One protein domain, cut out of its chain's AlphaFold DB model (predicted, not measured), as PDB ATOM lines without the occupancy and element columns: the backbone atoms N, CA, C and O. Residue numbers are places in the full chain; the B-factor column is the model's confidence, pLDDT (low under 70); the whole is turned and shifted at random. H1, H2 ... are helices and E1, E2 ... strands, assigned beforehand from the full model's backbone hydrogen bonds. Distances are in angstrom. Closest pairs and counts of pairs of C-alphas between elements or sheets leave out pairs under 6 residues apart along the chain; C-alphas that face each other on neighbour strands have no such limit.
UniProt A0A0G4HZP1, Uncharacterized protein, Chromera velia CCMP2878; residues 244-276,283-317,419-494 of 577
ATOM      1  N   SER A 244     -27.458 -12.869  16.136       96.81
ATOM      2  CA  SER A 244     -27.641 -13.077  14.703       96.81
ATOM      3  C   SER A 244     -28.753 -12.181  14.168       96.81
ATOM      4  O   SER A 244     -29.854 -12.156  14.702       96.81
ATOM      5  N   LEU A 245     -28.490 -11.472  13.073       97.12
ATOM      6  CA  LEU A 245     -29.493 -10.670  12.381       97.12
ATOM      7  C   LEU A 245     -29.578 -11.119  10.924       97.12
ATOM      8  O   LEU A 245     -28.599 -11.036  10.181       97.12
ATOM      9  N   LYS A 246     -30.753 -11.621  10.533       95.94
ATOM     10  CA  LYS A 246     -31.052 -12.060   9.168       95.94
ATOM     11  C   LYS A 246     -32.233 -11.274   8.614       95.94
ATOM     12  O   LYS A 246     -33.377 -11.611   8.905       95.94
ATOM     13  N   VAL A 247     -31.934 -10.264   7.809       95.38
ATOM     14  CA  VAL A 247     -32.905  -9.412   7.123       95.38
ATOM     15  C   VAL A 247     -32.935  -9.801   5.651       95.38
ATOM     16  O   VAL A 247     -31.955  -9.644   4.924       95.38
ATOM     17  N   ASN A 248     -34.060 -10.350   5.203       93.19
ATOM     18  CA  ASN A 248     -34.215 -10.821   3.827       93.19
ATOM     19  C   ASN A 248     -34.551  -9.686   2.860       93.19
ATOM     20  O   ASN A 248     -34.373  -9.853   1.656       93.19
ATOM     21  N   GLN A 249     -35.079  -8.581   3.368       91.81
ATOM     22  CA  GLN A 249     -35.444  -7.413   2.583       91.81
ATOM     23  C   GLN A 249     -35.262  -6.175   3.454       91.81
ATOM     24  O   GLN A 249     -36.040  -5.934   4.369       91.81
ATOM     25  N   LEU A 250     -34.217  -5.408   3.179       92.94
ATOM     26  CA  LEU A 250     -34.036  -4.092   3.770       92.94
ATOM     27  C   LEU A 250     -34.534  -3.042   2.765       92.94
ATOM     28  O   LEU A 250     -34.095  -3.105   1.608       92.94
ATOM     29  N   PRO A 251     -35.415  -2.099   3.162       87.50
ATOM     30  CA  PRO A 251     -35.757  -0.955   2.324       87.50
ATOM     31  C   PRO A 251     -34.482  -0.278   1.811       87.50
ATOM     32  O   PRO A 251     -33.517  -0.087   2.558       87.50
ATOM     33  N   SER A 252     -34.442   0.008   0.511       78.69
ATOM     34  CA  SER A 252     -33.269   0.596  -0.132       78.69
ATOM     35  C   SER A 252     -32.921   1.933   0.526       78.69
ATOM     36  O   SER A 252     -33.807   2.760   0.715       78.69
ATOM     37  N   HIS A 253     -31.638   2.154   0.831       82.38
ATOM     38  CA  HIS A 253     -31.093   3.398   1.414       82.38
ATOM     39  C   HIS A 253     -31.438   3.667   2.875       82.38
ATOM     40  O   HIS A 253     -31.174   4.764   3.368       82.38
ATOM     41  N   MET A 254     -31.969   2.678   3.597       89.44
ATOM     42  CA  MET A 254     -32.073   2.810   5.043       89.44
ATOM     43  C   MET A 254     -30.674   2.860   5.670       89.44
ATOM     44  O   MET A 254     -29.824   2.007   5.400       89.44
ATOM     45  N   ASP A 255     -30.452   3.843   6.542       90.75
ATOM     46  CA  ASP A 255     -29.205   3.957   7.288       90.75
ATOM     47  C   ASP A 255     -29.063   2.793   8.282       90.75
ATOM     48  O   ASP A 255     -29.790   2.678   9.272       90.75
ATOM     49  N   VAL A 256     -28.107   1.904   8.006       93.50
ATOM     50  CA  VAL A 256     -27.803   0.739   8.849       93.50
ATOM     51  C   VAL A 256     -26.973   1.093  10.080       93.50
ATOM     52  O   VAL A 256     -26.914   0.292  11.016       93.50
ATOM     53  N   VAL A 257     -26.360   2.282  10.110       94.88
ATOM     54  CA  VAL A 257     -25.491   2.734  11.203       94.88
ATOM     55  C   VAL A 257     -26.193   2.705  12.559       94.88
ATOM     56  O   VAL A 257     -25.687   2.018  13.448       94.88
ATOM     57  N   PRO A 258     -27.363   3.344  12.765       93.94
ATOM     58  CA  PRO A 258     -28.040   3.314  14.062       93.94
ATOM     59  C   PRO A 258     -28.450   1.898  14.492       93.94
ATOM     60  O   PRO A 258     -28.441   1.589  15.685       93.94
ATOM     61  N   ILE A 259     -28.771   1.025  13.533       95.19
ATOM     62  CA  ILE A 259     -29.189  -0.355  13.802       95.19
ATOM     63  C   ILE A 259     -27.996  -1.180  14.295       95.19
ATOM     64  O   ILE A 259     -28.069  -1.839  15.331       95.19
ATOM     65  N   LEU A 260     -26.874  -1.130  13.579       95.81
ATOM     66  CA  LEU A 260     -25.674  -1.885  13.936       95.81
ATOM     67  C   LEU A 260     -24.985  -1.304  15.177       95.81
ATOM     68  O   LEU A 260     -24.513  -2.064  16.027       95.81
ATOM     69  N   ASP A 261     -25.012   0.016  15.365       94.62
ATOM     70  CA  ASP A 261     -24.533   0.650  16.594       94.62
ATOM     71  C   ASP A 261     -25.347   0.206  17.825       94.62
ATOM     72  O   ASP A 261     -24.814   0.178  18.935       94.62
ATOM     73  N   GLY A 262     -26.608  -0.194  17.665       95.00
ATOM     74  CA  GLY A 262     -27.404  -0.758  18.754       95.00
ATOM     75  C   GLY A 262     -27.087  -2.219  19.092       95.00
ATOM     76  O   GLY A 262     -27.562  -2.697  20.119       95.00
ATOM     77  N   LEU A 263     -26.292  -2.938  18.290       96.69
ATOM     78  CA  LEU A 263     -26.094  -4.394  18.400       96.69
ATOM     79  C   LEU A 263     -24.624  -4.780  18.661       96.69
ATOM     80  O   LEU A 263     -23.971  -5.362  17.796       96.69
ATOM     81  N   PRO A 264     -24.075  -4.528  19.863       94.56
ATOM     82  CA  PRO A 264     -22.658  -4.758  20.160       94.56
ATOM     83  C   PRO A 264     -22.254  -6.242  20.167       94.56
ATOM     84  O   PRO A 264     -21.067  -6.554  20.113       94.56
ATOM     85  N   HIS A 265     -23.216  -7.163  20.266       94.56
ATOM     86  CA  HIS A 265     -22.975  -8.609  20.325       94.56
ATOM     87  C   HIS A 265     -23.272  -9.327  19.006       94.56
ATOM     88  O   HIS A 265     -23.316 -10.558  18.965       94.56
ATOM     89  N   LEU A 266     -23.457  -8.574  17.920       96.62
ATOM     90  CA  LEU A 266     -23.728  -9.130  16.607       96.62
ATOM     91  C   LEU A 266     -22.512  -9.915  16.088       96.62
ATOM     92  O   LEU A 266     -21.408  -9.391  15.948       96.62
ATOM     93  N   THR A 267     -22.731 -11.195  15.795       95.81
ATOM     94  CA  THR A 267     -21.712 -12.112  15.253       95.81
ATOM     95  C   THR A 267     -22.101 -12.685  13.898       95.81
ATOM     96  O   THR A 267     -21.229 -13.107  13.143       95.81
ATOM     97  N   LYS A 268     -23.391 -12.719  13.564       96.56
ATOM     98  CA  LYS A 268     -23.878 -13.210  12.273       96.56
ATOM     99  C   LYS A 268     -24.755 -12.136  11.647       96.56
ATOM    100  O   LYS A 268     -25.742 -11.730  12.254       96.56
ATOM    101  N   LEU A 269     -24.404 -11.703  10.445       97.06
ATOM    102  CA  LEU A 269     -25.146 -10.702   9.694       97.06
ATOM    103  C   LEU A 269     -25.484 -11.243   8.308       97.06
ATOM    104  O   LEU A 269     -24.603 -11.644   7.556       97.06
ATOM    105  N   SER A 270     -26.767 -11.272   7.979       96.12
ATOM    106  CA  SER A 270     -27.268 -11.601   6.646       96.12
ATOM    107  C   SER A 270     -28.256 -10.509   6.277       96.12
ATOM    108  O   SER A 270     -29.308 -10.402   6.904       96.12
ATOM    109  N   ILE A 271     -27.883  -9.645   5.339       95.31
ATOM    110  CA  ILE A 271     -28.733  -8.546   4.878       95.31
ATOM    111  C   ILE A 271     -28.844  -8.658   3.366       95.31
ATOM    112  O   ILE A 271     -27.859  -8.849   2.661       95.31
ATOM    113  N   THR A 272     -30.064  -8.540   2.864       93.06
ATOM    114  CA  THR A 272     -30.340  -8.350   1.443       93.06
ATOM    115  C   THR A 272     -30.956  -6.971   1.261       93.06
ATOM    116  O   THR A 272     -32.027  -6.703   1.808       93.06
ATOM    117  N   PHE A 273     -30.279  -6.106   0.510       92.12
ATOM    118  CA  PHE A 273     -30.788  -4.782   0.160       92.12
ATOM    119  C   PHE A 273     -31.738  -4.858  -1.034       92.12
ATOM    120  O   PHE A 273     -31.444  -5.519  -2.033       92.12
ATOM    121  N   GLY A 274     -32.855  -4.144  -0.927       86.00
ATOM    122  CA  GLY A 274     -33.852  -4.025  -1.979       86.00
ATOM    123  C   GLY A 274     -35.049  -4.953  -1.805       86.00
ATOM    124  O   GLY A 274     -35.030  -5.945  -1.069       86.00
ATOM    125  N   GLU A 275     -36.130  -4.596  -2.491       84.38
ATOM    126  CA  GLU A 275     -37.420  -5.261  -2.367       84.38
ATOM    127  C   GLU A 275     -37.492  -6.545  -3.202       84.38
ATOM    128  O   GLU A 275     -37.329  -6.532  -4.418       84.38
ATOM    129  N   ARG A 276     -37.786  -7.688  -2.564       81.88
ATOM    130  CA  ARG A 276     -37.918  -8.971  -3.286       81.88
ATOM    131  C   ARG A 276     -39.242  -9.102  -4.034       81.88
ATOM    132  O   ARG A 276     -39.374  -9.969  -4.893       81.88
ATOM    133  N   ASP A 283     -39.180  -0.449  -9.741       85.25
ATOM    134  CA  ASP A 283     -38.140   0.567  -9.856       85.25
ATOM    135  C   ASP A 283     -36.770  -0.119  -9.858       85.25
ATOM    136  O   ASP A 283     -36.430  -0.912  -8.982       85.25
ATOM    137  N   ARG A 284     -35.956   0.175 -10.873       82.38
ATOM    138  CA  ARG A 284     -34.584  -0.336 -10.941       82.38
ATOM    139  C   ARG A 284     -33.717   0.277  -9.838       82.38
ATOM    140  O   ARG A 284     -32.773  -0.369  -9.393       82.38
ATOM    141  N   GLY A 285     -34.030   1.504  -9.412       81.06
ATOM    142  CA  GLY A 285     -33.293   2.229  -8.380       81.06
ATOM    143  C   GLY A 285     -33.440   1.650  -6.972       81.06
ATOM    144  O   GLY A 285     -32.574   1.904  -6.136       81.06
ATOM    145  N   SER A 286     -34.481   0.847  -6.722       81.38
ATOM    146  CA  SER A 286     -34.756   0.220  -5.421       81.38
ATOM    147  C   SER A 286     -34.110  -1.160  -5.250       81.38
ATOM    148  O   SER A 286     -34.311  -1.809  -4.221       81.38
ATOM    149  N   PHE A 287     -33.362  -1.646  -6.248       82.69
ATOM    150  CA  PHE A 287     -32.668  -2.931  -6.180       82.69
ATOM    151  C   PHE A 287     -31.189  -2.796  -5.857       82.69
ATOM    152  O   PHE A 287     -30.475  -1.970  -6.424       82.69
ATOM    153  N   GLY A 288     -30.721  -3.734  -5.035       85.62
ATOM    154  CA  GLY A 288     -29.321  -3.845  -4.676       85.62
ATOM    155  C   GLY A 288     -28.898  -2.790  -3.666       85.62
ATOM    156  O   GLY A 288     -29.680  -1.958  -3.206       85.62
ATOM    157  N   MET A 289     -27.634  -2.874  -3.280       90.56
ATOM    158  CA  MET A 289     -27.044  -1.940  -2.339       90.56
ATOM    159  C   MET A 289     -26.428  -0.767  -3.102       90.56
ATOM    160  O   MET A 289     -25.633  -0.981  -4.018       90.56
ATOM    161  N   LYS A 290     -26.765   0.476  -2.729       91.12
ATOM    162  CA  LYS A 290     -26.043   1.639  -3.264       91.12
ATOM    163  C   LYS A 290     -24.652   1.725  -2.654       91.12
ATOM    164  O   LYS A 290     -24.381   1.207  -1.572       91.12
ATOM    165  N   LEU A 291     -23.776   2.467  -3.325       90.44
ATOM    166  CA  LEU A 291     -22.438   2.720  -2.811       90.44
ATOM    167  C   LEU A 291     -22.448   3.438  -1.453       90.44
ATOM    168  O   LEU A 291     -21.624   3.137  -0.593       90.44
ATOM    169  N   SER A 292     -23.404   4.350  -1.244       91.69
ATOM    170  CA  SER A 292     -23.651   4.992   0.053       91.69
ATOM    171  C   SER A 292     -23.910   3.963   1.148       91.69
ATOM    172  O   SER A 292     -23.297   4.019   2.206       91.69
ATOM    173  N   ASP A 293     -24.762   2.986   0.856       93.19
ATOM    174  CA  ASP A 293     -25.211   1.970   1.801       93.19
ATOM    175  C   ASP A 293     -24.051   1.018   2.143       93.19
ATOM    176  O   ASP A 293     -23.848   0.664   3.305       93.19
ATOM    177  N   ALA A 294     -23.219   0.682   1.145       93.75
ATOM    178  CA  ALA A 294     -21.989  -0.089   1.326       93.75
ATOM    179  C   ALA A 294     -20.970   0.640   2.220       93.75
ATOM    180  O   ALA A 294     -20.361   0.020   3.094       93.75
ATOM    181  N   MET A 295     -20.800   1.955   2.033       94.19
ATOM    182  CA  MET A 295     -19.931   2.779   2.879       94.19
ATOM    183  C   MET A 295     -20.459   2.872   4.312       94.19
ATOM    184  O   MET A 295     -19.690   2.646   5.247       94.19
ATOM    185  N   SER A 296     -21.760   3.121   4.493       94.25
ATOM    186  CA  SER A 296     -22.406   3.159   5.811       94.25
ATOM    187  C   SER A 296     -22.296   1.819   6.540       94.25
ATOM    188  O   SER A 296     -21.983   1.777   7.734       94.25
ATOM    189  N   LEU A 297     -22.479   0.702   5.829       95.69
ATOM    190  CA  LEU A 297     -22.265  -0.638   6.372       95.69
ATOM    191  C   LEU A 297     -20.804  -0.838   6.798       95.69
ATOM    192  O   LEU A 297     -20.548  -1.313   7.904       95.69
ATOM    193  N   GLY A 298     -19.850  -0.440   5.954       95.62
ATOM    194  CA  GLY A 298     -18.424  -0.509   6.268       95.62
ATOM    195  C   GLY A 298     -18.065   0.294   7.518       95.62
ATOM    196  O   GLY A 298     -17.423  -0.229   8.428       95.62
ATOM    197  N   GLU A 299     -18.531   1.537   7.621       95.50
ATOM    198  CA  GLU A 299     -18.293   2.380   8.795       95.50
ATOM    199  C   GLU A 299     -18.892   1.768  10.069       95.50
ATOM    200  O   GLU A 299     -18.230   1.708  11.108       95.50
ATOM    201  N   SER A 300     -20.112   1.236   9.979       95.31
ATOM    202  CA  SER A 300     -20.779   0.559  11.094       95.31
ATOM    203  C   SER A 300     -19.980  -0.641  11.601       95.31
ATOM    204  O   SER A 300     -19.807  -0.819  12.808       95.31
ATOM    205  N   LEU A 301     -19.455  -1.462  10.685       95.88
ATOM    206  CA  LEU A 301     -18.654  -2.632  11.036       95.88
ATOM    207  C   LEU A 301     -17.333  -2.245  11.713       95.88
ATOM    208  O   LEU A 301     -16.921  -2.946  12.642       95.88
ATOM    209  N   ARG A 302     -16.702  -1.132  11.312       95.69
ATOM    210  CA  ARG A 302     -15.513  -0.593  12.000       95.69
ATOM    211  C   ARG A 302     -15.855  -0.085  13.401       95.69
ATOM    212  O   ARG A 302     -15.215  -0.466  14.373       95.69
ATOM    213  N   ARG A 303     -16.938   0.681  13.554       95.25
ATOM    214  CA  ARG A 303     -17.383   1.150  14.882       95.25
ATOM    215  C   ARG A 303     -17.682  -0.007  15.834       95.25
ATOM    216  O   ARG A 303     -17.357   0.062  17.021       95.25
ATOM    217  N   GLN A 304     -18.289  -1.083  15.332       94.25
ATOM    218  CA  GLN A 304     -18.530  -2.283  16.131       94.25
ATOM    219  C   GLN A 304     -17.229  -2.949  16.597       94.25
ATOM    220  O   GLN A 304     -17.138  -3.344  17.763       94.25
ATOM    221  N   SER A 305     -16.222  -3.060  15.725       92.81
ATOM    222  CA  SER A 305     -14.940  -3.678  16.081       92.81
ATOM    223  C   SER A 305     -14.216  -2.880  17.175       92.81
ATOM    224  O   SER A 305     -13.773  -3.465  18.170       92.81
ATOM    225  N   ASP A 306     -14.214  -1.550  17.066       94.25
ATOM    226  CA  ASP A 306     -13.629  -0.641  18.053       94.25
ATOM    227  C   ASP A 306     -14.306  -0.757  19.421       94.25
ATOM    228  O   ASP A 306     -13.639  -0.829  20.458       94.25
ATOM    229  N   ARG A 307     -15.642  -0.831  19.455       91.75
ATOM    230  CA  ARG A 307     -16.398  -0.970  20.710       91.75
ATOM    231  C   ARG A 307     -16.073  -2.264  21.436       91.75
ATOM    232  O   ARG A 307     -15.942  -2.264  22.658       91.75
ATOM    233  N   ILE A 308     -15.932  -3.364  20.706       90.50
ATOM    234  CA  ILE A 308     -15.591  -4.659  21.303       90.50
ATOM    235  C   ILE A 308     -14.180  -4.614  21.886       90.50
ATOM    236  O   ILE A 308     -13.961  -5.095  23.000       90.50
ATOM    237  N   LEU A 309     -13.244  -3.967  21.193       91.94
ATOM    238  CA  LEU A 309     -11.888  -3.761  21.690       91.94
ATOM    239  C   LEU A 309     -11.873  -2.889  22.958       91.94
ATOM    240  O   LEU A 309     -11.225  -3.247  23.943       91.94
ATOM    241  N   GLN A 310     -12.658  -1.810  22.994       93.50
ATOM    242  CA  GLN A 310     -12.826  -0.974  24.188       93.50
ATOM    243  C   GLN A 310     -13.462  -1.741  25.357       93.50
ATOM    244  O   GLN A 310     -13.020  -1.609  26.500       93.50
ATOM    245  N   GLN A 311     -14.470  -2.582  25.099       91.50
ATOM    246  CA  GLN A 311     -15.086  -3.425  26.129       91.50
ATOM    247  C   GLN A 311     -14.083  -4.430  26.710       91.50
ATOM    248  O   GLN A 311     -14.038  -4.613  27.929       91.50
ATOM    249  N   GLN A 312     -13.245  -5.042  25.870       90.50
ATOM    250  CA  GLN A 312     -12.177  -5.941  26.316       90.50
ATOM    251  C   GLN A 312     -11.133  -5.205  27.165       90.50
ATOM    252  O   GLN A 312     -10.767  -5.690  28.236       90.50
ATOM    253  N   GLN A 313     -10.708  -4.009  26.749       93.25
ATOM    254  CA  GLN A 313      -9.784  -3.173  27.523       93.25
ATOM    255  C   GLN A 313     -10.368  -2.775  28.882       93.25
ATOM    256  O   GLN A 313      -9.698  -2.919  29.904       93.25
ATOM    257  N   LYS A 314     -11.634  -2.344  28.918       93.94
ATOM    258  CA  LYS A 314     -12.327  -2.001  30.166       93.94
ATOM    259  C   LYS A 314     -12.439  -3.208  31.096       93.94
ATOM    260  O   LYS A 314     -12.255  -3.061  32.300       93.94
ATOM    261  N   LYS A 315     -12.693  -4.404  30.552       92.00
ATOM    262  CA  LYS A 315     -12.721  -5.645  31.335       92.00
ATOM    263  C   LYS A 315     -11.350  -5.957  31.940       92.00
ATOM    264  O   LYS A 315     -11.303  -6.251  33.125       92.00
ATOM    265  N   MET A 316     -10.258  -5.819  31.178       91.38
ATOM    266  CA  MET A 316      -8.890  -6.010  31.693       91.38
ATOM    267  C   MET A 316      -8.528  -5.007  32.797       91.38
ATOM    268  O   MET A 316      -7.890  -5.386  33.776       91.38
ATOM    269  N   GLN A 317      -8.962  -3.748  32.668       92.94
ATOM    270  CA  GLN A 317      -8.758  -2.723  33.697       92.94
ATOM    271  C   GLN A 317      -9.581  -3.001  34.961       92.94
ATOM    272  O   GLN A 317      -9.058  -2.858  36.059       92.94
ATOM    273  N   SER A 419     -18.541   8.995 -21.463       69.31
ATOM    274  CA  SER A 419     -17.556   7.940 -21.210       69.31
ATOM    275  C   SER A 419     -16.654   8.277 -20.015       69.31
ATOM    276  O   SER A 419     -16.381   7.416 -19.170       69.31
ATOM    277  N   ALA A 420     -16.242   9.541 -19.872       70.69
ATOM    278  CA  ALA A 420     -15.476  10.003 -18.716       70.69
ATOM    279  C   ALA A 420     -16.284   9.933 -17.405       70.69
ATOM    280  O   ALA A 420     -15.750   9.489 -16.383       70.69
ATOM    281  N   ARG A 421     -17.576  10.299 -17.425       70.88
ATOM    282  CA  ARG A 421     -18.477  10.185 -16.260       70.88
ATOM    283  C   ARG A 421     -18.713   8.728 -15.858       70.88
ATOM    284  O   ARG A 421     -18.649   8.405 -14.673       70.88
ATOM    285  N   ARG A 422     -18.905   7.833 -16.831       64.81
ATOM    286  CA  ARG A 422     -19.081   6.393 -16.588       64.81
ATOM    287  C   ARG A 422     -17.833   5.767 -15.962       64.81
ATOM    288  O   ARG A 422     -17.944   5.049 -14.973       64.81
ATOM    289  N   ASN A 423     -16.646   6.114 -16.460       60.03
ATOM    290  CA  ASN A 423     -15.377   5.645 -15.897       60.03
ATOM    291  C   ASN A 423     -15.098   6.201 -14.488       60.03
ATOM    292  O   ASN A 423     -14.515   5.502 -13.659       60.03
ATOM    293  N   GLN A 424     -15.516   7.436 -14.185       62.16
ATOM    294  CA  GLN A 424     -15.423   7.980 -12.824       62.16
ATOM    295  C   GLN A 424     -16.374   7.282 -11.846       62.16
ATOM    296  O   GLN A 424     -15.962   7.019 -10.717       62.16
ATOM    297  N   SER A 425     -17.595   6.934 -12.274       70.56
ATOM    298  CA  SER A 425     -18.534   6.156 -11.452       70.56
ATOM    299  C   SER A 425     -17.934   4.805 -11.061       70.56
ATOM    300  O   SER A 425     -17.864   4.490  -9.879       70.56
ATOM    301  N   ILE A 426     -17.383   4.072 -12.038       66.56
ATOM    302  CA  ILE A 426     -16.771   2.751 -11.817       66.56
ATOM    303  C   ILE A 426     -15.602   2.832 -10.817       66.56
ATOM    304  O   ILE A 426     -15.495   2.007  -9.913       66.56
ATOM    305  N   ARG A 427     -14.745   3.859 -10.917       69.81
ATOM    306  CA  ARG A 427     -13.633   4.057  -9.964       69.81
ATOM    307  C   ARG A 427     -14.099   4.421  -8.553       69.81
ATOM    308  O   ARG A 427     -13.437   4.063  -7.579       69.81
ATOM    309  N   GLY A 428     -15.195   5.171  -8.433       77.94
ATOM    310  CA  GLY A 428     -15.817   5.462  -7.141       77.94
ATOM    311  C   GLY A 428     -16.295   4.184  -6.458       77.94
ATOM    312  O   GLY A 428     -16.034   3.991  -5.267       77.94
ATOM    313  N   ASP A 429     -16.897   3.290  -7.244       85.50
ATOM    314  CA  ASP A 429     -17.433   2.020  -6.769       85.50
ATOM    315  C   ASP A 429     -16.332   1.115  -6.191       85.50
ATOM    316  O   ASP A 429     -16.464   0.599  -5.079       85.50
ATOM    317  N   GLU A 430     -15.185   1.012  -6.872       89.56
ATOM    318  CA  GLU A 430     -14.036   0.223  -6.402       89.56
ATOM    319  C   GLU A 430     -13.508   0.686  -5.037       89.56
ATOM    320  O   GLU A 430     -13.203  -0.134  -4.169       89.56
ATOM    321  N   LYS A 431     -13.404   2.002  -4.807       90.75
ATOM    322  CA  LYS A 431     -12.869   2.532  -3.542       90.75
ATOM    323  C   LYS A 431     -13.760   2.167  -2.355       90.75
ATOM    324  O   LYS A 431     -13.247   1.788  -1.303       90.75
ATOM    325  N   ALA A 432     -15.072   2.294  -2.505       91.12
ATOM    326  CA  ALA A 432     -16.009   2.000  -1.426       91.12
ATOM    327  C   ALA A 432     -16.177   0.491  -1.200       91.12
ATOM    328  O   ALA A 432     -16.259   0.059  -0.051       91.12
ATOM    329  N   VAL A 433     -16.101  -0.318  -2.261       92.12
ATOM    330  CA  VAL A 433     -15.985  -1.778  -2.144       92.12
ATOM    331  C   VAL A 433     -14.733  -2.170  -1.354       92.12
ATOM    332  O   VAL A 433     -14.829  -2.935  -0.397       92.12
ATOM    333  N   ASN A 434     -13.571  -1.606  -1.687       93.50
ATOM    334  CA  ASN A 434     -12.326  -1.882  -0.967       93.50
ATOM    335  C   ASN A 434     -12.396  -1.434   0.500       93.50
ATOM    336  O   ASN A 434     -11.947  -2.159   1.386       93.50
ATOM    337  N   ALA A 435     -13.015  -0.281   0.772       94.62
ATOM    338  CA  ALA A 435     -13.225   0.203   2.134       94.62
ATOM    339  C   ALA A 435     -14.141  -0.723   2.954       94.62
ATOM    340  O   ALA A 435     -13.903  -0.899   4.153       94.62
ATOM    341  N   LEU A 436     -15.158  -1.324   2.320       95.56
ATOM    342  CA  LEU A 436     -16.020  -2.332   2.936       95.56
ATOM    343  C   LEU A 436     -15.261  -3.638   3.190       95.56
ATOM    344  O   LEU A 436     -15.365  -4.181   4.284       95.56
ATOM    345  N   ILE A 437     -14.466  -4.125   2.232       95.56
ATOM    346  CA  ILE A 437     -13.622  -5.318   2.418       95.56
ATOM    347  C   ILE A 437     -12.669  -5.113   3.600       95.56
ATOM    348  O   ILE A 437     -12.555  -5.980   4.463       95.56
ATOM    349  N   GLU A 438     -12.018  -3.953   3.680       96.06
ATOM    350  CA  GLU A 438     -11.132  -3.602   4.789       96.06
ATOM    351  C   GLU A 438     -11.892  -3.519   6.124       96.06
ATOM    352  O   GLU A 438     -11.457  -4.104   7.114       96.06
ATOM    353  N   ALA A 439     -13.074  -2.896   6.147       96.50
ATOM    354  CA  ALA A 439     -13.925  -2.852   7.336       96.50
ATOM    355  C   ALA A 439     -14.347  -4.253   7.807       96.50
ATOM    356  O   ALA A 439     -14.314  -4.565   9.001       96.50
ATOM    357  N   VAL A 440     -14.721  -5.119   6.859       96.44
ATOM    358  CA  VAL A 440     -15.015  -6.524   7.130       96.44
ATOM    359  C   VAL A 440     -13.766  -7.197   7.676       96.44
ATOM    360  O   VAL A 440     -13.904  -7.923   8.650       96.44
ATOM    361  N   ASN A 441     -12.575  -6.948   7.121       94.75
ATOM    362  CA  ASN A 441     -11.280  -7.481   7.573       94.75
ATOM    363  C   ASN A 441     -10.922  -7.107   9.015       94.75
ATOM    364  O   ASN A 441     -10.494  -7.969   9.786       94.75
ATOM    365  N   GLU A 442     -11.151  -5.855   9.395       95.25
ATOM    366  CA  GLU A 442     -10.872  -5.330  10.733       95.25
ATOM    367  C   GLU A 442     -11.839  -5.861  11.801       95.25
ATOM    368  O   GLU A 442     -11.484  -5.975  12.981       95.25
ATOM    369  N   ASN A 443     -13.066  -6.221  11.415       95.81
ATOM    370  CA  ASN A 443     -14.081  -6.666  12.359       95.81
ATOM    371  C   ASN A 443     -13.858  -8.114  12.836       95.81
ATOM    372  O   ASN A 443     -14.298  -9.087  12.227       95.81
ATOM    373  N   LYS A 444     -13.233  -8.274  14.004       93.69
ATOM    374  CA  LYS A 444     -12.964  -9.595  14.604       93.69
ATOM    375  C   LYS A 444     -14.192 -10.296  15.190       93.69
ATOM    376  O   LYS A 444     -14.102 -11.479  15.532       93.69
ATOM    377  N   SER A 445     -15.315  -9.602  15.377       93.75
ATOM    378  CA  SER A 445     -16.492 -10.162  16.051       93.75
ATOM    379  C   SER A 445     -17.414 -10.931  15.115       93.75
ATOM    380  O   SER A 445     -18.036 -11.903  15.556       93.75
ATOM    381  N   LEU A 446     -17.450 -10.541  13.844       95.50
ATOM    382  CA  LEU A 446     -18.284 -11.145  12.821       95.50
ATOM    383  C   LEU A 446     -17.745 -12.523  12.393       95.50
ATOM    384  O   LEU A 446     -16.596 -12.666  11.989       95.50
ATOM    385  N   VAL A 447     -18.601 -13.538  12.499       94.38
ATOM    386  CA  VAL A 447     -18.353 -14.957  12.182       94.38
ATOM    387  C   VAL A 447     -19.067 -15.377  10.902       94.38
ATOM    388  O   VAL A 447     -18.653 -16.316  10.231       94.38
ATOM    389  N   LYS A 448     -20.168 -14.703  10.557       94.81
ATOM    390  CA  LYS A 448     -20.920 -14.970   9.331       94.81
ATOM    391  C   LYS A 448     -21.383 -13.659   8.718       94.81
ATOM    392  O   LYS A 448     -22.011 -12.861   9.409       94.81
ATOM    393  N   LEU A 449     -21.099 -13.484   7.431       95.38
ATOM    394  CA  LEU A 449     -21.565 -12.371   6.617       95.38
ATOM    395  C   LEU A 449     -22.185 -12.931   5.340       95.38
ATOM    396  O   LEU A 449     -21.557 -13.727   4.644       95.38
ATOM    397  N   ASP A 450     -23.413 -12.527   5.054       94.88
ATOM    398  CA  ASP A 450     -24.128 -12.900   3.840       94.88
ATOM    399  C   ASP A 450     -24.722 -11.646   3.192       94.88
ATOM    400  O   ASP A 450     -25.581 -10.975   3.767       94.88
ATOM    401  N   LEU A 451     -24.195 -11.337   2.008       92.62
ATOM    402  CA  LEU A 451     -24.497 -10.180   1.163       92.62
ATOM    403  C   LEU A 451     -24.769 -10.616  -0.288       92.62
ATOM    404  O   LEU A 451     -24.664  -9.806  -1.207       92.62
ATOM    405  N   GLN A 452     -25.097 -11.894  -0.515       86.25
ATOM    406  CA  GLN A 452     -25.131 -12.502  -1.852       86.25
ATOM    407  C   GLN A 452     -26.047 -11.773  -2.842       86.25
ATOM    408  O   GLN A 452     -25.783 -11.720  -4.038       86.25
ATOM    409  N   LEU A 453     -27.132 -11.197  -2.331       86.19
ATOM    410  CA  LEU A 453     -28.169 -10.536  -3.121       86.19
ATOM    411  C   LEU A 453     -28.038  -9.006  -3.117       86.19
ATOM    412  O   LEU A 453     -28.984  -8.309  -3.459       86.19
ATOM    413  N   CYS A 454     -26.876  -8.471  -2.728       87.62
ATOM    414  CA  CYS A 454     -26.645  -7.024  -2.668       87.62
ATOM    415  C   CYS A 454     -26.112  -6.424  -3.980       87.62
ATOM    416  O   CYS A 454     -25.908  -5.216  -4.044       87.62
ATOM    417  N   GLY A 455     -25.899  -7.240  -5.020       87.50
ATOM    418  CA  GLY A 455     -25.432  -6.780  -6.335       87.50
ATOM    419  C   GLY A 455     -23.911  -6.655  -6.479       87.50
ATOM    420  O   GLY A 455     -23.441  -6.014  -7.413       87.50
ATOM    421  N   PHE A 456     -23.132  -7.256  -5.577       88.44
ATOM    422  CA  PHE A 456     -21.674  -7.263  -5.690       88.44
ATOM    423  C   PHE A 456     -21.166  -8.211  -6.781       88.44
ATOM    424  O   PHE A 456     -21.749  -9.283  -6.972       88.44
ATOM    425  N   PRO A 457     -20.027  -7.885  -7.423       90.12
ATOM    426  CA  PRO A 457     -19.283  -8.855  -8.212       90.12
ATOM    427  C   PRO A 457     -18.954 -10.110  -7.379       90.12
ATOM    428  O   PRO A 457     -18.600  -9.975  -6.199       90.12
ATOM    429  N   PRO A 458     -19.022 -11.320  -7.963       88.69
ATOM    430  CA  PRO A 458     -18.734 -12.565  -7.252       88.69
ATOM    431  C   PRO A 458     -17.369 -12.575  -6.555       88.69
ATOM    432  O   PRO A 458     -17.265 -13.072  -5.438       88.69
ATOM    433  N   ASP A 459     -16.344 -11.972  -7.159       90.56
ATOM    434  CA  ASP A 459     -14.981 -11.947  -6.606       90.56
ATOM    435  C   ASP A 459     -14.890 -11.125  -5.315       90.56
ATOM    436  O   ASP A 459     -14.283 -11.544  -4.331       90.56
ATOM    437  N   VAL A 460     -15.572  -9.980  -5.290       91.94
ATOM    438  CA  VAL A 460     -15.679  -9.103  -4.116       91.94
ATOM    439  C   VAL A 460     -16.423  -9.813  -2.988       91.94
ATOM    440  O   VAL A 460     -15.994  -9.794  -1.832       91.94
ATOM    441  N   TYR A 461     -17.526 -10.484  -3.324       91.88
ATOM    442  CA  TYR A 461     -18.290 -11.275  -2.367       91.88
ATOM    443  C   TYR A 461     -17.465 -12.433  -1.791       91.88
ATOM    444  O   TYR A 461     -17.417 -12.597  -0.570       91.88
ATOM    445  N   ARG A 462     -16.755 -13.182  -2.646       90.00
ATOM    446  CA  ARG A 462     -15.837 -14.256  -2.238       90.00
ATOM    447  C   ARG A 462     -14.753 -13.730  -1.308       90.00
ATOM    448  O   ARG A 462     -14.560 -14.309  -0.248       90.00
ATOM    449  N   ALA A 463     -14.112 -12.607  -1.633       93.44
ATOM    450  CA  ALA A 463     -13.090 -12.006  -0.777       93.44
ATOM    451  C   ALA A 463     -13.622 -11.699   0.637       93.44
ATOM    452  O   ALA A 463     -12.985 -12.056   1.632       93.44
ATOM    453  N   MET A 464     -14.822 -11.112   0.744       94.75
ATOM    454  CA  MET A 464     -15.469 -10.852   2.039       94.75
ATOM    455  C   MET A 464     -15.829 -12.143   2.786       94.75
ATOM    456  O   MET A 464     -15.611 -12.238   3.996       94.75
ATOM    457  N   GLN A 465     -16.365 -13.151   2.092       93.56
ATOM    458  CA  GLN A 465     -16.705 -14.436   2.704       93.56
ATOM    459  C   GLN A 465     -15.472 -15.191   3.197       93.56
ATOM    460  O   GLN A 465     -15.486 -15.697   4.319       93.56
ATOM    461  N   THR A 466     -14.409 -15.240   2.396       93.25
ATOM    462  CA  THR A 466     -13.127 -15.865   2.743       93.25
ATOM    463  C   THR A 466     -12.545 -15.224   3.997       93.25
ATOM    464  O   THR A 466     -12.200 -15.929   4.943       93.25
ATOM    465  N   ALA A 467     -12.550 -13.890   4.080       93.88
ATOM    466  CA  ALA A 467     -12.097 -13.172   5.268       93.88
ATOM    467  C   ALA A 467     -12.879 -13.534   6.541       93.88
ATOM    468  O   ALA A 467     -12.292 -13.734   7.606       93.88
ATOM    469  N   VAL A 468     -14.206 -13.636   6.446       94.94
ATOM    470  CA  VAL A 468     -15.059 -14.015   7.581       94.94
ATOM    471  C   VAL A 468     -14.884 -15.496   7.939       94.94
ATOM    472  O   VAL A 468     -14.818 -15.844   9.119       94.94
ATOM    473  N   LYS A 469     -14.734 -16.371   6.938       92.75
ATOM    474  CA  LYS A 469     -14.483 -17.806   7.123       92.75
ATOM    475  C   LYS A 469     -13.137 -18.055   7.801       92.75
ATOM    476  O   LYS A 469     -13.085 -18.878   8.709       92.75
ATOM    477  N   HIS A 470     -12.084 -17.319   7.438       93.12
ATOM    478  CA  HIS A 470     -10.783 -17.397   8.108       93.12
ATOM    479  C   HIS A 470     -10.920 -17.169   9.618       93.12
ATOM    480  O   HIS A 470     -10.394 -17.948  10.404       93.12
ATOM    481  N   ARG A 471     -11.721 -16.183  10.040       92.56
ATOM    482  CA  ARG A 471     -11.967 -15.924  11.470       92.56
ATOM    483  C   ARG A 471     -12.782 -17.013  12.152       92.56
ATOM    484  O   ARG A 471     -12.522 -17.332  13.310       92.56
ATOM    485  N   ASP A 472     -13.787 -17.563  11.471       92.62
ATOM    486  CA  ASP A 472     -14.547 -18.705  11.991       92.62
ATOM    487  C   ASP A 472     -13.625 -19.915  12.222       92.62
ATOM    488  O   ASP A 472     -13.698 -20.560  13.268       92.62
ATOM    489  N   LEU A 473     -12.705 -20.176  11.290       93.25
ATOM    490  CA  LEU A 473     -11.702 -21.237  11.403       93.25
ATOM    491  C   LEU A 473     -10.709 -20.970  12.541       93.25
ATOM    492  O   LEU A 473     -10.493 -21.854  13.368       93.25
ATOM    493  N   GLU A 474     -10.186 -19.747  12.652       93.44
ATOM    494  CA  GLU A 474      -9.300 -19.342  13.753       93.44
ATOM    495  C   GLU A 474      -9.964 -19.540  15.122       93.44
ATOM    496  O   GLU A 474      -9.345 -20.075  16.041       93.44
ATOM    497  N   ARG A 475     -11.247 -19.183  15.266       90.88
ATOM    498  CA  ARG A 475     -12.006 -19.408  16.511       90.88
ATOM    499  C   ARG A 475     -12.206 -20.881  16.838       90.88
ATOM    500  O   ARG A 475     -12.304 -21.226  18.012       90.88
ATOM    501  N   LYS A 476     -12.288 -21.731  15.817       92.56
ATOM    502  CA  LYS A 476     -12.366 -23.188  15.964       92.56
ATOM    503  C   LYS A 476     -10.994 -23.831  16.197       92.56
ATOM    504  O   LYS A 476     -10.944 -25.030  16.438       92.56
ATOM    505  N   GLY A 477      -9.904 -23.060  16.142       95.06
ATOM    506  CA  GLY A 477      -8.536 -23.572  16.256       95.06
ATOM    507  C   GLY A 477      -8.047 -24.305  15.003       95.06
ATOM    508  O   GLY A 477      -7.060 -25.028  15.072       95.06
ATOM    509  N   ILE A 478      -8.724 -24.132  13.864       94.38
ATOM    510  CA  ILE A 478      -8.374 -24.782  12.598       94.38
ATOM    511  C   ILE A 478      -7.376 -23.883  11.847       94.38
ATOM    512  O   ILE A 478      -7.700 -22.723  11.578       94.38
ATOM    513  N   PRO A 479      -6.179 -24.377  11.469       94.00
ATOM    514  CA  PRO A 479      -5.204 -23.581  10.725       94.00
ATOM    515  C   PRO A 479      -5.739 -23.135   9.357       94.00
ATOM    516  O   PRO A 479      -6.064 -23.968   8.507       94.00
ATOM    517  N   VAL A 480      -5.770 -21.820   9.121       92.81
ATOM    518  CA  VAL A 480      -6.268 -21.207   7.873       92.81
ATOM    519  C   VAL A 480      -5.512 -21.722   6.643       92.81
ATOM    520  O   VAL A 480      -6.133 -22.035   5.629       92.81
ATOM    521  N   ASP A 481      -4.195 -21.920   6.757       94.50
ATOM    522  CA  ASP A 481      -3.352 -22.431   5.667       94.50
ATOM    523  C   ASP A 481      -3.787 -23.816   5.169       94.50
ATOM    524  O   ASP A 481      -3.642 -24.126   3.986       94.50
ATOM    525  N   ARG A 482      -4.312 -24.675   6.059       91.62
ATOM    526  CA  ARG A 482      -4.812 -26.001   5.664       91.62
ATOM    527  C   ARG A 482      -6.092 -25.872   4.849       91.62
ATOM    528  O   ARG A 482      -6.206 -26.506   3.807       91.62
ATOM    529  N   TRP A 483      -7.020 -25.029   5.296       91.81
ATOM    530  CA  TRP A 483      -8.272 -24.794   4.580       91.81
ATOM    531  C   TRP A 483      -8.033 -24.140   3.212       91.81
ATOM    532  O   TRP A 483      -8.574 -24.622   2.221       91.81
ATOM    533  N   MET A 484      -7.153 -23.135   3.124       91.38
ATOM    534  CA  MET A 484      -6.793 -22.485   1.854       91.38
ATOM    535  C   MET A 484      -6.219 -23.475   0.832       91.38
ATOM    536  O   MET A 484      -6.621 -23.450  -0.325       91.38
ATOM    537  N   LYS A 485      -5.350 -24.403   1.259       93.75
ATOM    538  CA  LYS A 485      -4.829 -25.470   0.382       93.75
ATOM    539  C   LYS A 485      -5.921 -26.411  -0.123       93.75
ATOM    540  O   LYS A 485      -5.829 -26.903  -1.244       93.75
ATOM    541  N   VAL A 486      -6.932 -26.701   0.700       92.19
ATOM    542  CA  VAL A 486      -8.073 -27.537   0.296       92.19
ATOM    543  C   VAL A 486      -8.947 -26.798  -0.716       92.19
ATOM    544  O   VAL A 486      -9.317 -27.394  -1.721       92.19
ATOM    545  N   VAL A 487      -9.217 -25.509  -0.497       89.44
ATOM    546  CA  VAL A 487      -9.957 -24.667  -1.450       89.44
ATOM    547  C   VAL A 487      -9.219 -24.571  -2.785       89.44
ATOM    548  O   VAL A 487      -9.807 -24.888  -3.811       89.44
ATOM    549  N   GLU A 488      -7.921 -24.252  -2.774       91.25
ATOM    550  CA  GLU A 488      -7.084 -24.181  -3.984       91.25
ATOM    551  C   GLU A 488      -7.078 -25.516  -4.747       91.25
ATOM    552  O   GLU A 488      -7.257 -25.554  -5.963       91.25
ATOM    553  N   LYS A 489      -6.947 -26.642  -4.032       92.81
ATOM    554  CA  LYS A 489      -6.999 -27.982  -4.633       92.81
ATOM    555  C   LYS A 489      -8.359 -28.280  -5.276       92.81
ATOM    556  O   LYS A 489      -8.399 -28.932  -6.316       92.81
ATOM    557  N   LEU A 490      -9.457 -27.841  -4.661       88.38
ATOM    558  CA  LEU A 490     -10.809 -28.041  -5.186       88.38
ATOM    559  C   LEU A 490     -11.101 -27.134  -6.390       88.38
ATOM    560  O   LEU A 490     -11.730 -27.590  -7.339       88.38
ATOM    561  N   GLU A 491     -10.596 -25.899  -6.399       88.19
ATOM    562  CA  GLU A 491     -10.676 -24.997  -7.557       88.19
ATOM    563  C   GLU A 491      -9.860 -25.520  -8.750       88.19
ATOM    564  O   GLU A 491     -10.325 -25.480  -9.889       88.19
ATOM    565  N   MET A 492      -8.673 -26.088  -8.507       90.25
ATOM    566  CA  MET A 492      -7.895 -26.759  -9.557       90.25
ATOM    567  C   MET A 492      -8.602 -28.008 -10.102       90.25
ATOM    568  O   MET A 492      -8.475 -28.312 -11.286       90.25
ATOM    569  N   ALA A 493      -9.343 -28.731  -9.256       90.50
ATOM    570  CA  ALA A 493     -10.106 -29.901  -9.682       90.50
ATOM    571  C   ALA A 493     -11.325 -29.517 -10.537       90.50
ATOM    572  O   ALA A 493     -11.588 -30.180 -11.534       90.50
ATOM    573  N   SER A 494     -12.035 -28.436 -10.195       87.69
ATOM    574  CA  SER A 494     -13.213 -27.989 -10.952       87.69
ATOM    575  C   SER A 494     -12.865 -27.277 -12.264       87.69
ATOM    576  O   SER A 494     -13.615 -27.379 -13.231       87.69
TER     577      SER A 494
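This is residues 244 to 276, 283 to 317 and 419 to 494 of the 577 residues of an uncharacterized protein of Chromera velia CCMP2878 (UniProt A0A0G4HZP1). Three long helices, H2, H3 and H4, stand nearly parallel in an arc, and a small sheet of three strands lies at the arc's open side with its edge strand E3 next to H4. H2 and H3 are shifted along each other, and their free ends, residues 312 to 317 and 419 to 427, stick out at opposite ends; H1 packs on H2, and H5 folds back from the end of H4, with residues 485 to 494 sticking out. The printed part has 144 residues, with five named helices and three named strands in the order E1, H1, E2, H2, H3, E3, H4, H5. The sheet, in the order E1, E2, E3, is parallel, and the class is mostly helix. The whole is compact, with a radius of gyration of the C-alphas of 16.7 A and spans of 50, 46 and 30 A.

E1, residues 244 to 250, begins at C-alpha 244 (-27.641, -13.077, 14.703) and is 15.5 A long. H1 is residues 257 to 261, 5.9 A, and E2 residues 268 to 273, 16.3 A. H2, residues 291 to 317, measures 39.4 A and ends at C-alpha 317 (-8.758, -2.723, 33.697). H3 is residues 419 to 442, 35.2 A; E3, residues 448 to 450, 6.7 A; H4, residues 458 to 475, 25.6 A. H5, residues 480 to 494, is 21.2 A long and ends at C-alpha 494 (-13.213, -27.989, -10.952).

E1 and E2 are parallel at 3 degrees, with N 247 and O 270 within hydrogen-bond range at 2.8 A. E2 and E3 are parallel at 9 degrees, with N 269 and O 448 at 2.9 A. E1, H1 and E2 form a strand-helix-strand unit, two parallel neighbour strands with a helix between, whose crossover is right-handed. H1 touches residues 296 to 304 of H2; the closest C-alphas, of Val 257 and Ser 300, are 5.2 A apart. H2 and H3 touch at a shallow tilt of 20 degrees, the same way; the closest C-alphas are those of Gly 298 and Leu 436, 4.5 A. H3, with residues 433 to 441, touches residues 460 to 468 of H4 at a shallow tilt of 7 degrees, the same way; the closest C-alphas, of Ile 437 and Met 464, are 5.8 A apart. H4 only grazes the sheet, with residues 461 to 472; the C-alphas of Lys 448 and Val 468 are the closest of E3 and H4, at 6.2 A. H4 and H5 only just touch, only at the corner, with 3 pairs of C-alphas within 8 A, the closest those of His 470 and Val 480 at 5.9 A; the tilt is steep, 38 degrees, opposite ways. H2 and H4 are apart. In H1, H2, H3, H4 and H5 every O i to N i+4 pair is within hydrogen-bond range.

The C-alphas farthest apart are those of Gln 317 and Ser 419, at 56.6 A, across the cut where residues 318 to 418 are not printed. Residues 277 to 282 are not printed either, and C-alphas 276 and 283 are 11.6 A apart. Of the links that are printed whole, none is long. Mean pLDDT of the printed part is 90.5; residues 419, 422 to 424 and 426 to 427, in H3, are under 70.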